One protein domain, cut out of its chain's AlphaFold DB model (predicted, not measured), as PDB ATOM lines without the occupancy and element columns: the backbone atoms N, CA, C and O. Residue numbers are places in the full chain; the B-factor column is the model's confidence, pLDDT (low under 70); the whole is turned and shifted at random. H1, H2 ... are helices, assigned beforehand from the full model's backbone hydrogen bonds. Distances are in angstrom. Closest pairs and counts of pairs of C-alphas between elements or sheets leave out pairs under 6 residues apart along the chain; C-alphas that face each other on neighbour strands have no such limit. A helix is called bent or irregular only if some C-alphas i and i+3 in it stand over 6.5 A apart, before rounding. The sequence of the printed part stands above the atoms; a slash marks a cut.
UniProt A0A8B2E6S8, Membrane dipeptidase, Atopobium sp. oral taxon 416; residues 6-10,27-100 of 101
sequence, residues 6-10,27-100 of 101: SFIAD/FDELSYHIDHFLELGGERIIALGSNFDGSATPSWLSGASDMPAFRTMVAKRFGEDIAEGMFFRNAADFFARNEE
ATOM      1  N   SER A   6     224.291 165.078 211.601       68.06
ATOM      2  CA  SER A   6     223.912 166.292 212.336       68.06
ATOM      3  C   SER A   6     223.114 167.243 211.451       68.06
ATOM      4  O   SER A   6     222.017 167.620 211.821       68.06
ATOM      5  N   PHE A   7     223.568 167.505 210.221       74.00
ATOM      6  CA  PHE A   7     222.840 168.358 209.276       74.00
ATOM      7  C   PHE A   7     221.396 167.884 209.047       74.00
ATOM      8  O   PHE A   7     220.474 168.698 209.001       74.00
ATOM      9  N   ILE A   8     221.182 166.568 208.937       76.06
ATOM     10  CA  ILE A   8     219.833 166.023 208.762       76.06
ATOM     11  C   ILE A   8     219.027 166.120 210.066       76.06
ATOM     12  O   ILE A   8     217.862 166.520 210.045       76.06
ATOM     13  N   ALA A   9     219.653 165.771 211.191       74.69
ATOM     14  CA  ALA A   9     219.001 165.583 212.479       74.69
ATOM     15  C   ALA A   9     218.837 166.870 213.308       74.69
ATOM     16  O   ALA A   9     218.054 166.861 214.257       74.69
ATOM     17  N   ASP A  10     219.527 167.963 212.970       69.25
ATOM     18  CA  ASP A  10     219.520 169.239 213.708       69.25
ATOM     19  C   ASP A  10     218.101 169.817 213.849       69.25
ATOM     20  O   ASP A  10     217.780 170.449 214.850       69.25
ATOM     21  N   PHE A  27     215.166 158.146 206.033       92.00
ATOM     22  CA  PHE A  27     214.887 158.804 204.753       92.00
ATOM     23  C   PHE A  27     213.810 159.889 204.886       92.00
ATOM     24  O   PHE A  27     213.886 160.892 204.182       92.00
ATOM     25  N   ASP A  28     212.840 159.731 205.790       91.19
ATOM     26  CA  ASP A  28     211.808 160.744 206.030       91.19
ATOM     27  C   ASP A  28     212.408 162.040 206.578       91.19
ATOM     28  O   ASP A  28     212.099 163.114 206.068       91.19
ATOM     29  N   GLU A  29     213.316 161.946 207.548       90.12
ATOM     30  CA  GLU A  29     214.028 163.104 208.104       90.12
ATOM     31  C   GLU A  29     214.886 163.809 207.045       90.12
ATOM     32  O   GLU A  29     214.842 165.034 206.934       90.12
ATOM     33  N   LEU A  30     215.601 163.051 206.204       91.12
ATOM     34  CA  LEU A  30     216.345 163.610 205.068       91.12
ATOM     35  C   LEU A  30     215.405 164.275 204.051       91.12
ATOM     36  O   LEU A  30     215.712 165.343 203.518       91.12
ATOM     37  N   SER A  31     214.248 163.664 203.798       92.38
ATOM     38  CA  SER A  31     213.264 164.132 202.819       92.38
ATOM     39  C   SER A  31     212.718 165.519 203.140       92.38
ATOM     40  O   SER A  31     212.464 166.272 202.208       92.38
ATOM     41  N   TYR A  32     212.619 165.905 204.416       91.88
ATOM     42  CA  TYR A  32     212.212 167.267 204.786       91.88
ATOM     43  C   TYR A  32     213.144 168.344 204.229       91.88
ATOM     44  O   TYR A  32     212.692 169.431 203.879       91.88
ATOM     45  N   HIS A  33     214.444 168.057 204.126       90.25
ATOM     46  CA  HIS A  33     215.394 168.989 203.520       90.25
ATOM     47  C   HIS A  33     215.184 169.079 202.010       90.25
ATOM     48  O   HIS A  33     215.290 170.168 201.453       90.25
ATOM     49  N   ILE A  34     214.862 167.957 201.353       93.06
ATOM     50  CA  ILE A  34     214.509 167.949 199.926       93.06
ATOM     51  C   ILE A  34     213.251 168.800 199.726       93.06
ATOM     52  O   ILE A  34     213.307 169.762 198.967       93.06
ATOM     53  N   ASP A  35     212.169 168.498 200.452       94.31
ATOM     54  CA  ASP A  35     210.898 169.233 200.407       94.31
ATOM     55  C   ASP A  35     211.115 170.739 200.588       94.31
ATOM     56  O   ASP A  35     210.673 171.530 199.761       94.31
ATOM     57  N   HIS A  36     211.880 171.144 201.605       92.06
ATOM     58  CA  HIS A  36     212.125 172.558 201.878       92.06
ATOM     59  C   HIS A  36     212.826 173.285 200.719       92.06
ATOM     60  O   HIS A  36     212.460 174.408 200.378       92.06
ATOM     61  N   PHE A  37     213.820 172.661 200.078       92.75
ATOM     62  CA  PHE A  37     214.444 173.257 198.895       92.75
ATOM     63  C   PHE A  37     213.467 173.347 197.722       92.75
ATOM     64  O   PHE A  37     213.489 174.347 197.009       92.75
ATOM     65  N   LEU A  38     212.612 172.342 197.521       94.50
ATOM     66  CA  LEU A  38     211.598 172.364 196.464       94.50
ATOM     67  C   LEU A  38     210.556 173.468 196.709       94.50
ATOM     68  O   LEU A  38     210.249 174.215 195.787       94.50
ATOM     69  N   GLU A  39     210.095 173.664 197.948       95.38
ATOM     70  CA  GLU A  39     209.187 174.764 198.325       95.38
ATOM     71  C   GLU A  39     209.761 176.156 198.007       95.38
ATOM     72  O   GLU A  39     209.017 177.095 197.724       95.38
ATOM     73  N   LEU A  40     211.089 176.293 198.026       95.62
ATOM     74  CA  LEU A  40     211.802 177.523 197.678       95.62
ATOM     75  C   LEU A  40     212.084 177.667 196.166       95.62
ATOM     76  O   LEU A  40     212.748 178.627 195.767       95.62
ATOM     77  N   GLY A  41     211.606 176.747 195.320       94.06
ATOM     78  CA  GLY A  41     211.880 176.722 193.874       94.06
ATOM     79  C   GLY A  41     213.248 176.124 193.520       94.06
ATOM     80  O   GLY A  41     213.921 176.558 192.578       94.06
ATOM     81  N   GLY A  42     213.718 175.177 194.334       91.69
ATOM     82  CA  GLY A  42     215.058 174.602 194.278       91.69
ATOM     83  C   GLY A  42     215.265 173.472 193.264       91.69
ATOM     84  O   GLY A  42     216.341 172.869 193.249       91.69
ATOM     85  N   GLU A  43     214.290 173.165 192.405       94.62
ATOM     86  CA  GLU A  43     214.268 171.969 191.547       94.62
ATOM     87  C   GLU A  43     215.491 171.857 190.626       94.62
ATOM     88  O   GLU A  43     215.932 170.755 190.297       94.62
ATOM     89  N   ARG A  44     216.059 172.999 190.210       92.44
ATOM     90  CA  ARG A  44     217.212 173.075 189.290       92.44
ATOM     91  C   ARG A  44     218.539 173.448 189.951       92.44
ATOM     92  O   ARG A  44     219.527 173.662 189.251       92.44
ATOM     93  N   ILE A  45     218.561 173.575 191.275       88.56
ATOM     94  CA  ILE A  45     219.756 173.991 192.030       88.56
ATOM     95  C   ILE A  45     220.144 172.997 193.124       88.56
ATOM     96  O   ILE A  45     221.290 173.001 193.567       88.56
ATOM     97  N   ILE A  46     219.230 172.120 193.551       91.38
ATOM     98  CA  ILE A  46     219.564 171.065 194.503       91.38
ATOM     99  C   ILE A  46     220.426 169.990 193.831       91.38
ATOM    100  O   ILE A  46     220.081 169.473 192.773       91.38
ATOM    101  N   ALA A  47     221.545 169.636 194.452       89.12
ATOM    102  CA  ALA A  47     222.426 168.556 194.013       89.12
ATOM    103  C   ALA A  47     222.924 167.748 195.217       89.12
ATOM    104  O   ALA A  47     222.874 168.222 196.358       89.12
ATOM    105  N   LEU A  48     223.411 166.535 194.981       87.25
ATOM    106  CA  LEU A  48     224.027 165.694 196.009       87.25
ATOM    107  C   LEU A  48     225.428 166.196 196.391       87.25
ATOM    108  O   LEU A  48     226.208 166.604 195.538       87.25
ATOM    109  N   GLY A  49     225.757 166.153 197.682       80.75
ATOM    110  CA  GLY A  49     227.064 166.545 198.215       80.75
ATOM    111  C   GLY A  49     227.406 165.678 199.416       80.75
ATOM    112  O   GLY A  49     227.243 166.103 200.552       80.75
ATOM    113  N   SER A  50     227.814 164.440 199.153       68.00
ATOM    114  CA  SER A  50     227.771 163.367 200.147       68.00
ATOM    115  C   SER A  50     228.638 163.569 201.383       68.00
ATOM    116  O   SER A  50     228.282 163.075 202.448       68.00
ATOM    117  N   ASN A  51     229.775 164.254 201.235       69.81
ATOM    118  CA  ASN A  51     230.837 164.286 202.242       69.81
ATOM    119  C   ASN A  51     231.191 162.873 202.766       69.81
ATOM    120  O   ASN A  51     231.477 162.691 203.954       69.81
ATOM    121  N   PHE A  52     231.139 161.866 201.877       62.09
ATOM    122  CA  PHE A  52     231.682 160.538 202.162       62.09
ATOM    123  C   PHE A  52     233.151 160.699 202.587       62.09
ATOM    124  O   PHE A  52     233.855 161.550 202.049       62.09
ATOM    125  N   ASP A  53     233.566 159.953 203.611       64.75
ATOM    126  CA  ASP A  53     234.888 160.006 204.264       64.75
ATOM    127  C   ASP A  53     235.160 161.224 205.175       64.75
ATOM    128  O   ASP A  53     236.201 161.279 205.832       64.75
ATOM    129  N   GLY A  54     234.217 162.172 205.281       61.22
ATOM    130  CA  GLY A  54     234.365 163.391 206.093       61.22
ATOM    131  C   GLY A  54     233.329 163.588 207.207       61.22
ATOM    132  O   GLY A  54     233.427 164.562 207.953       61.22
ATOM    133  N   SER A  55     232.311 162.728 207.323       67.12
ATOM    134  CA  SER A  55     231.254 162.849 208.343       67.12
ATOM    135  C   SER A  55     230.569 161.522 208.662       67.12
ATOM    136  O   SER A  55     230.607 160.596 207.856       67.12
ATOM    137  N   ALA A  56     229.895 161.455 209.815       75.25
ATOM    138  CA  ALA A  56     228.985 160.360 210.135       75.25
ATOM    139  C   ALA A  56     227.754 160.429 209.220       75.25
ATOM    140  O   ALA A  56     226.964 161.374 209.308       75.25
ATOM    141  N   THR A  57     227.612 159.449 208.336       80.12
ATOM    142  CA  THR A  57     226.469 159.283 207.434       80.12
ATOM    143  C   THR A  57     225.450 158.292 208.017       80.12
ATOM    144  O   THR A  57     225.803 157.499 208.894       80.12
ATOM    145  N   PRO A  58     224.175 158.328 207.581       83.69
ATOM    146  CA  PRO A  58     223.191 157.312 207.954       83.69
ATOM    147  C   PRO A  58     223.630 155.920 207.490       83.69
ATOM    148  O   PRO A  58     224.229 155.786 206.421       83.69
ATOM    149  N   SER A  59     223.295 154.863 208.237       86.44
ATOM    150  CA  SER A  59     223.781 153.507 207.921       86.44
ATOM    151  C   SER A  59     223.268 152.962 206.581       86.44
ATOM    152  O   SER A  59     223.947 152.174 205.929       86.44
ATOM    153  N   TRP A  60     222.096 153.425 206.137       87.94
ATOM    154  CA  TRP A  60     221.496 153.090 204.839       87.94
ATOM    155  C   TRP A  60     222.013 153.953 203.675       87.94
ATOM    156  O   TRP A  60     221.639 153.714 202.527       87.94
ATOM    157  N   LEU A  61     222.832 154.969 203.967       87.44
ATOM    158  CA  LEU A  61     223.435 155.895 203.007       87.44
ATOM    159  C   LEU A  61     224.910 156.125 203.353       87.44
ATOM    160  O   LEU A  61     225.364 157.256 203.519       87.44
ATOM    161  N   SER A  62     225.649 155.032 203.503       84.88
ATOM    162  CA  SER A  62     227.020 155.041 204.009       84.88
ATOM    163  C   SER A  62     228.074 155.138 202.909       84.88
ATOM    164  O   SER A  62     229.191 155.580 203.172       84.88
ATOM    165  N   GLY A  63     227.724 154.781 201.670       85.81
ATOM    166  CA  GLY A  63     228.663 154.820 200.558       85.81
ATOM    167  C   GLY A  63     228.022 154.816 199.177       85.81
ATOM    168  O   GLY A  63     226.804 154.859 198.999       85.81
ATOM    169  N   ALA A  64     228.882 154.753 198.157       86.94
ATOM    170  CA  ALA A  64     228.467 154.805 196.755       86.94
ATOM    171  C   ALA A  64     227.555 153.635 196.341       86.94
ATOM    172  O   ALA A  64     226.706 153.804 195.466       86.94
ATOM    173  N   SER A  65     227.689 152.469 196.986       90.81
ATOM    174  CA  SER A  65     226.824 151.301 196.763       90.81
ATOM    175  C   SER A  65     225.348 151.578 197.044       90.81
ATOM    176  O   SER A  65     224.488 150.915 196.467       90.81
ATOM    177  N   ASP A  66     225.053 152.569 197.885       92.12
ATOM    178  CA  ASP A  66     223.700 152.862 198.360       92.12
ATOM    179  C   ASP A  66     222.976 153.868 197.444       92.12
ATOM    180  O   ASP A  66     221.754 154.029 197.511       92.12
ATOM    181  N   MET A  67     223.708 154.516 196.524       91.69
ATOM    182  CA  MET A  67     223.168 155.533 195.612       91.69
ATOM    183  C   MET A  67     222.001 155.042 194.743       91.69
ATOM    184  O   MET A  67     221.030 155.790 194.614       91.69
ATOM    185  N   PRO A  68     222.005 153.818 194.170       94.75
ATOM    186  CA  PRO A  68     220.872 153.346 193.372       94.75
ATOM    187  C   PRO A  68     219.579 153.207 194.193       94.75
ATOM    188  O   PRO A  68     218.494 153.579 193.735       94.75
ATOM    189  N   ALA A  69     219.692 152.710 195.429       95.94
ATOM    190  CA  ALA A  69     218.559 152.589 196.341       95.94
ATOM    191  C   ALA A  69     218.058 153.974 196.772       95.94
ATOM    192  O   ALA A  69     216.854 154.234 196.736       95.94
ATOM    193  N   PHE A  70     218.974 154.894 197.080       95.12
ATOM    194  CA  PHE A  70     218.637 156.273 197.417       95.12
ATOM    195  C   PHE A  70     217.930 157.000 196.266       95.12
ATOM    196  O   PHE A  70     216.869 157.585 196.485       95.12
ATOM    197  N   ARG A  71     218.428 156.881 195.026       96.25
ATOM    198  CA  ARG A  71     217.763 157.435 193.831       96.25
ATOM    199  C   ARG A  71     216.341 156.910 193.706       96.25
ATOM    200  O   ARG A  71     215.427 157.681 193.440       96.25
ATOM    201  N   THR A  72     216.148 155.614 193.941       97.75
ATOM    202  CA  THR A  72     214.824 154.981 193.887       97.75
ATOM    203  C   THR A  72     213.877 155.553 194.944       97.75
ATOM    204  O   THR A  72     212.708 155.788 194.648       97.75
ATOM    205  N   MET A  73     214.352 155.796 196.170       97.31
ATOM    206  CA  MET A  73     213.537 156.419 197.223       97.31
ATOM    207  C   MET A  73     213.149 157.858 196.869       97.31
ATOM    208  O   MET A  73     211.982 158.226 196.999       97.31
ATOM    209  N   VAL A  74     214.095 158.646 196.346       97.00
ATOM    210  CA  VAL A  74     213.843 160.022 195.892       97.00
ATOM    211  C   VAL A  74     212.850 160.040 194.731       97.00
ATOM    212  O   VAL A  74     211.866 160.768 194.795       97.00
ATOM    213  N   ALA A  75     213.043 159.201 193.714       97.88
ATOM    214  CA  ALA A  75     212.145 159.125 192.563       97.88
ATOM    215  C   ALA A  75     210.715 158.742 192.966       97.88
ATOM    216  O   ALA A  75     209.753 159.331 192.480       97.88
ATOM    217  N   LYS A  76     210.562 157.800 193.908       98.06
ATOM    218  CA  LYS A  76     209.248 157.404 194.435       98.06
ATOM    219  C   LYS A  76     208.529 158.534 195.173       98.06
ATOM    220  O   LYS A  76     207.305 158.586 195.110       98.06
ATOM    221  N   ARG A  77     209.259 159.394 195.890       97.75
ATOM    222  CA  ARG A  77     208.669 160.458 196.719       97.75
ATOM    223  C   ARG A  77     208.480 161.778 195.971       97.75
ATOM    224  O   ARG A  77     207.456 162.422 196.151       97.75
ATOM    225  N   PHE A  78     209.442 162.156 195.136       96.56
ATOM    226  CA  PHE A  78     209.526 163.481 194.508       96.56
ATOM    227  C   PHE A  78     209.424 163.449 192.978       96.56
ATOM    228  O   PHE A  78     209.365 164.499 192.343       96.56
ATOM    229  N   GLY A  79     209.395 162.260 192.372       97.62
ATOM    230  CA  GLY A  79     209.344 162.077 190.923       97.62
ATOM    231  C   GLY A  79     210.719 161.920 190.268       97.62
ATOM    232  O   GLY A  79     211.755 162.330 190.798       97.62
ATOM    233  N   GLU A  80     210.721 161.310 189.080       97.75
ATOM    234  CA  GLU A  80     211.941 161.020 188.312       97.75
ATOM    235  C   GLU A  80     212.691 162.285 187.890       97.75
ATOM    236  O   GLU A  80     213.917 162.308 187.941       97.75
ATOM    237  N   ASP A  81     211.985 163.361 187.535       96.75
ATOM    238  CA  ASP A  81     212.630 164.602 187.096       96.75
ATOM    239  C   ASP A  81     213.455 165.252 188.208       96.75
ATOM    240  O   ASP A  81     214.547 165.764 187.940       96.75
ATOM    241  N   ILE A  82     212.959 165.198 189.449       97.38
ATOM    242  CA  ILE A  82     213.681 165.676 190.632       97.38
ATOM    243  C   ILE A  82     214.862 164.758 190.936       97.38
ATOM    244  O   ILE A  82     215.966 165.249 191.172       97.38
ATOM    245  N   ALA A  83     214.663 163.437 190.883       96.88
ATOM    246  CA  ALA A  83     215.743 162.478 191.095       96.88
ATOM    247  C   ALA A  83     216.881 162.675 190.078       96.88
ATOM    248  O   ALA A  83     218.040 162.772 190.465       96.88
ATOM    249  N   GLU A  84     216.562 162.813 188.794       96.25
ATOM    250  CA  GLU A  84     217.548 163.044 187.735       96.25
ATOM    251  C   GLU A  84     218.269 164.393 187.890       96.25
ATOM    252  O   GLU A  84     219.493 164.478 187.762       96.25
ATOM    253  N   GLY A  85     217.510 165.444 188.223       96.25
ATOM    254  CA  GLY A  85     218.038 166.765 188.559       96.25
ATOM    255  C   GLY A  85     219.089 166.692 189.658       96.25
ATOM    256  O   GLY A  85     220.237 167.098 189.474       96.25
ATOM    257  N   MET A  86     218.691 166.122 190.791       95.19
ATOM    258  CA  MET A  86     219.482 166.116 192.011       95.19
ATOM    259  C   MET A  86     220.716 165.210 191.926       95.19
ATOM    260  O   MET A  86     221.764 165.567 192.464       95.19
ATOM    261  N   PHE A  87     220.610 164.058 191.254       94.88
ATOM    262  CA  PHE A  87     221.699 163.078 191.161       94.88
ATOM    263  C   PHE A  87     222.746 163.419 190.103       94.88
ATOM    264  O   PHE A  87     223.860 162.901 190.180       94.88
ATOM    265  N   PHE A  88     222.416 164.261 189.121       92.94
ATOM    266  CA  PHE A  88     223.349 164.564 188.041       92.94
ATOM    267  C   PHE A  88     223.103 165.922 187.383       92.94
ATOM    268  O   PHE A  88     223.974 166.795 187.436       92.94
ATOM    269  N   ARG A  89     221.928 166.113 186.767       95.75
ATOM    270  CA  ARG A  89     221.699 167.193 185.791       95.75
ATOM    271  C   ARG A  89     221.960 168.588 186.365       95.75
ATOM    272  O   ARG A  89     222.606 169.391 185.707       95.75
ATOM    273  N   ASN A  90     221.554 168.867 187.603       95.31
ATOM    274  CA  ASN A  90     221.722 170.197 188.198       95.31
ATOM    275  C   ASN A  90     223.201 170.575 188.392       95.31
ATOM    276  O   ASN A  90     223.580 171.726 188.165       95.31
ATOM    277  N   ALA A  91     224.042 169.609 188.777       92.12
ATOM    278  CA  ALA A  91     225.480 169.820 188.920       92.12
ATOM    279  C   ALA A  91     226.168 169.912 187.551       92.12
ATOM    280  O   ALA A  91     226.953 170.830 187.327       92.12
ATOM    281  N   ALA A  92     225.833 169.012 186.621       92.62
ATOM    282  CA  ALA A  92     226.366 169.036 185.260       92.62
ATOM    283  C   ALA A  92     226.069 170.373 184.559       92.62
ATOM    284  O   ALA A  92     226.977 171.010 184.027       92.62
ATOM    285  N   ASP A  93     224.826 170.850 184.647       93.62
ATOM    286  CA  ASP A  93     224.416 172.137 184.090       93.62
ATOM    287  C   ASP A  93     225.142 173.311 184.763       93.62
ATOM    288  O   ASP A  93     225.407 174.332 184.128       93.62
ATOM    289  N   PHE A  94     225.444 173.211 186.064       91.88
ATOM    290  CA  PHE A  94     226.237 174.221 186.757       91.88
ATOM    291  C   PHE A  94     227.660 174.281 186.200       91.88
ATOM    292  O   PHE A  94     228.102 175.372 185.853       91.88
ATOM    293  N   PHE A  95     228.353 173.152 186.064       90.62
ATOM    294  CA  PHE A  95     229.707 173.138 185.509       90.62
ATOM    295  C   PHE A  95     229.733 173.617 184.055       90.62
ATOM    296  O   PHE A  95     230.500 174.519 183.735       90.62
ATOM    297  N   ALA A  96     228.813 173.139 183.212       91.94
ATOM    298  CA  ALA A  96     228.709 173.572 181.815       91.94
ATOM    299  C   ALA A  96     228.554 175.098 181.667       91.94
ATOM    300  O   ALA A  96     229.134 175.701 180.771       91.94
ATOM    301  N   ARG A  97     227.812 175.754 182.570       90.75
ATOM    302  CA  ARG A  97     227.646 177.218 182.555       90.75
ATOM    303  C   ARG A  97     228.876 178.003 183.017       90.75
ATOM    304  O   ARG A  97     228.967 179.180 182.690       90.75
ATOM    305  N   ASN A  98     229.746 177.410 183.836       88.75
ATOM    306  CA  ASN A  98     230.795 178.139 184.558       88.75
ATOM    307  C   ASN A  98     232.226 177.753 184.146       88.75
ATOM    308  O   ASN A  98     233.150 178.492 184.471       88.75
ATOM    309  N   GLU A  99     232.422 176.628 183.455       81.12
ATOM    310  CA  GLU A  99     233.749 176.131 183.056       81.12
ATOM    311  C   GLU A  99     234.082 176.361 181.570       81.12
ATOM    312  O   GLU A  99     235.230 176.188 181.175       81.12
ATOM    313  N   GLU A 100     233.136 176.819 180.742       60.78
ATOM    314  CA  GLU A 100     233.390 177.223 179.343       60.78
ATOM    315  C   GLU A 100     233.916 178.677 179.205       60.78
ATOM    316  O   GLU A 100     233.559 179.386 178.265       60.78
TER     317      GLU A 100
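AT A GLANCE: This is residues 6 to 10 and 27 to 100 of the 101 residues of the protein "Membrane dipeptidase" of Atopobium sp. oral taxon 416 (UniProt A0A8B2E6S8). A helical hairpin, H3 and H4a, has H2 near H3; small H1 packs on H2, and residues 95 to 100, of which 95 to 99 belong to the bent H4, stick out. The all-helix printed part has 79 residues with four named helices, H1 to H4 in order, compact, with a radius of gyration of the C-alphas of 12.9 A and spans of 37, 27 and 24 A.

HOW THE PARTS SIT: H1, residues 6 to 9, touches residues 29 to 33 of H2, residues 27 to 39; the closest C-alphas, of Ile 8 and Leu 30, are 5.6 A apart. H2 and H3, residues 64 to 78, are near each other. H4, residues 80 to 99, assigned as one helix by its hydrogen bonds, is bent, with C-alphas 87 and 90 7.7 A apart; its arms H4a, residues 80 to 87, and H4b, residues 90 to 99, stand at a steep tilt of 51 degrees. H3, with residues 71 to 75 alone, touches H4a in a hairpin, opposite ways at 38 degrees, only just steep; the closest C-alphas, of Ala 75 and Ala 83, are 5.1 A apart. O i to N i+4 pairs are within hydrogen-bond range throughout H4a and H4b, 8 of 9 in H2 and 9 of 11 in H3.

IN THESE COORDINATES: H1 begins at C-alpha 6 (223.912, 166.292, 212.336) and H4b ends at C-alpha 99 (233.749, 176.131, 183.056). H2 is 18.1 A long and H3 21.0 A; H3 is irregular, with C-alphas 65 and 68 7.1 A apart.

THE WHOLE: Residues 11 to 26 are cut out, with a gap of 14.5 A between C-alphas 10 and 27. The link H2 to H3 is long, 24 residues. Residues 6, 10, 50 to 55 and 100 have pLDDT under 70.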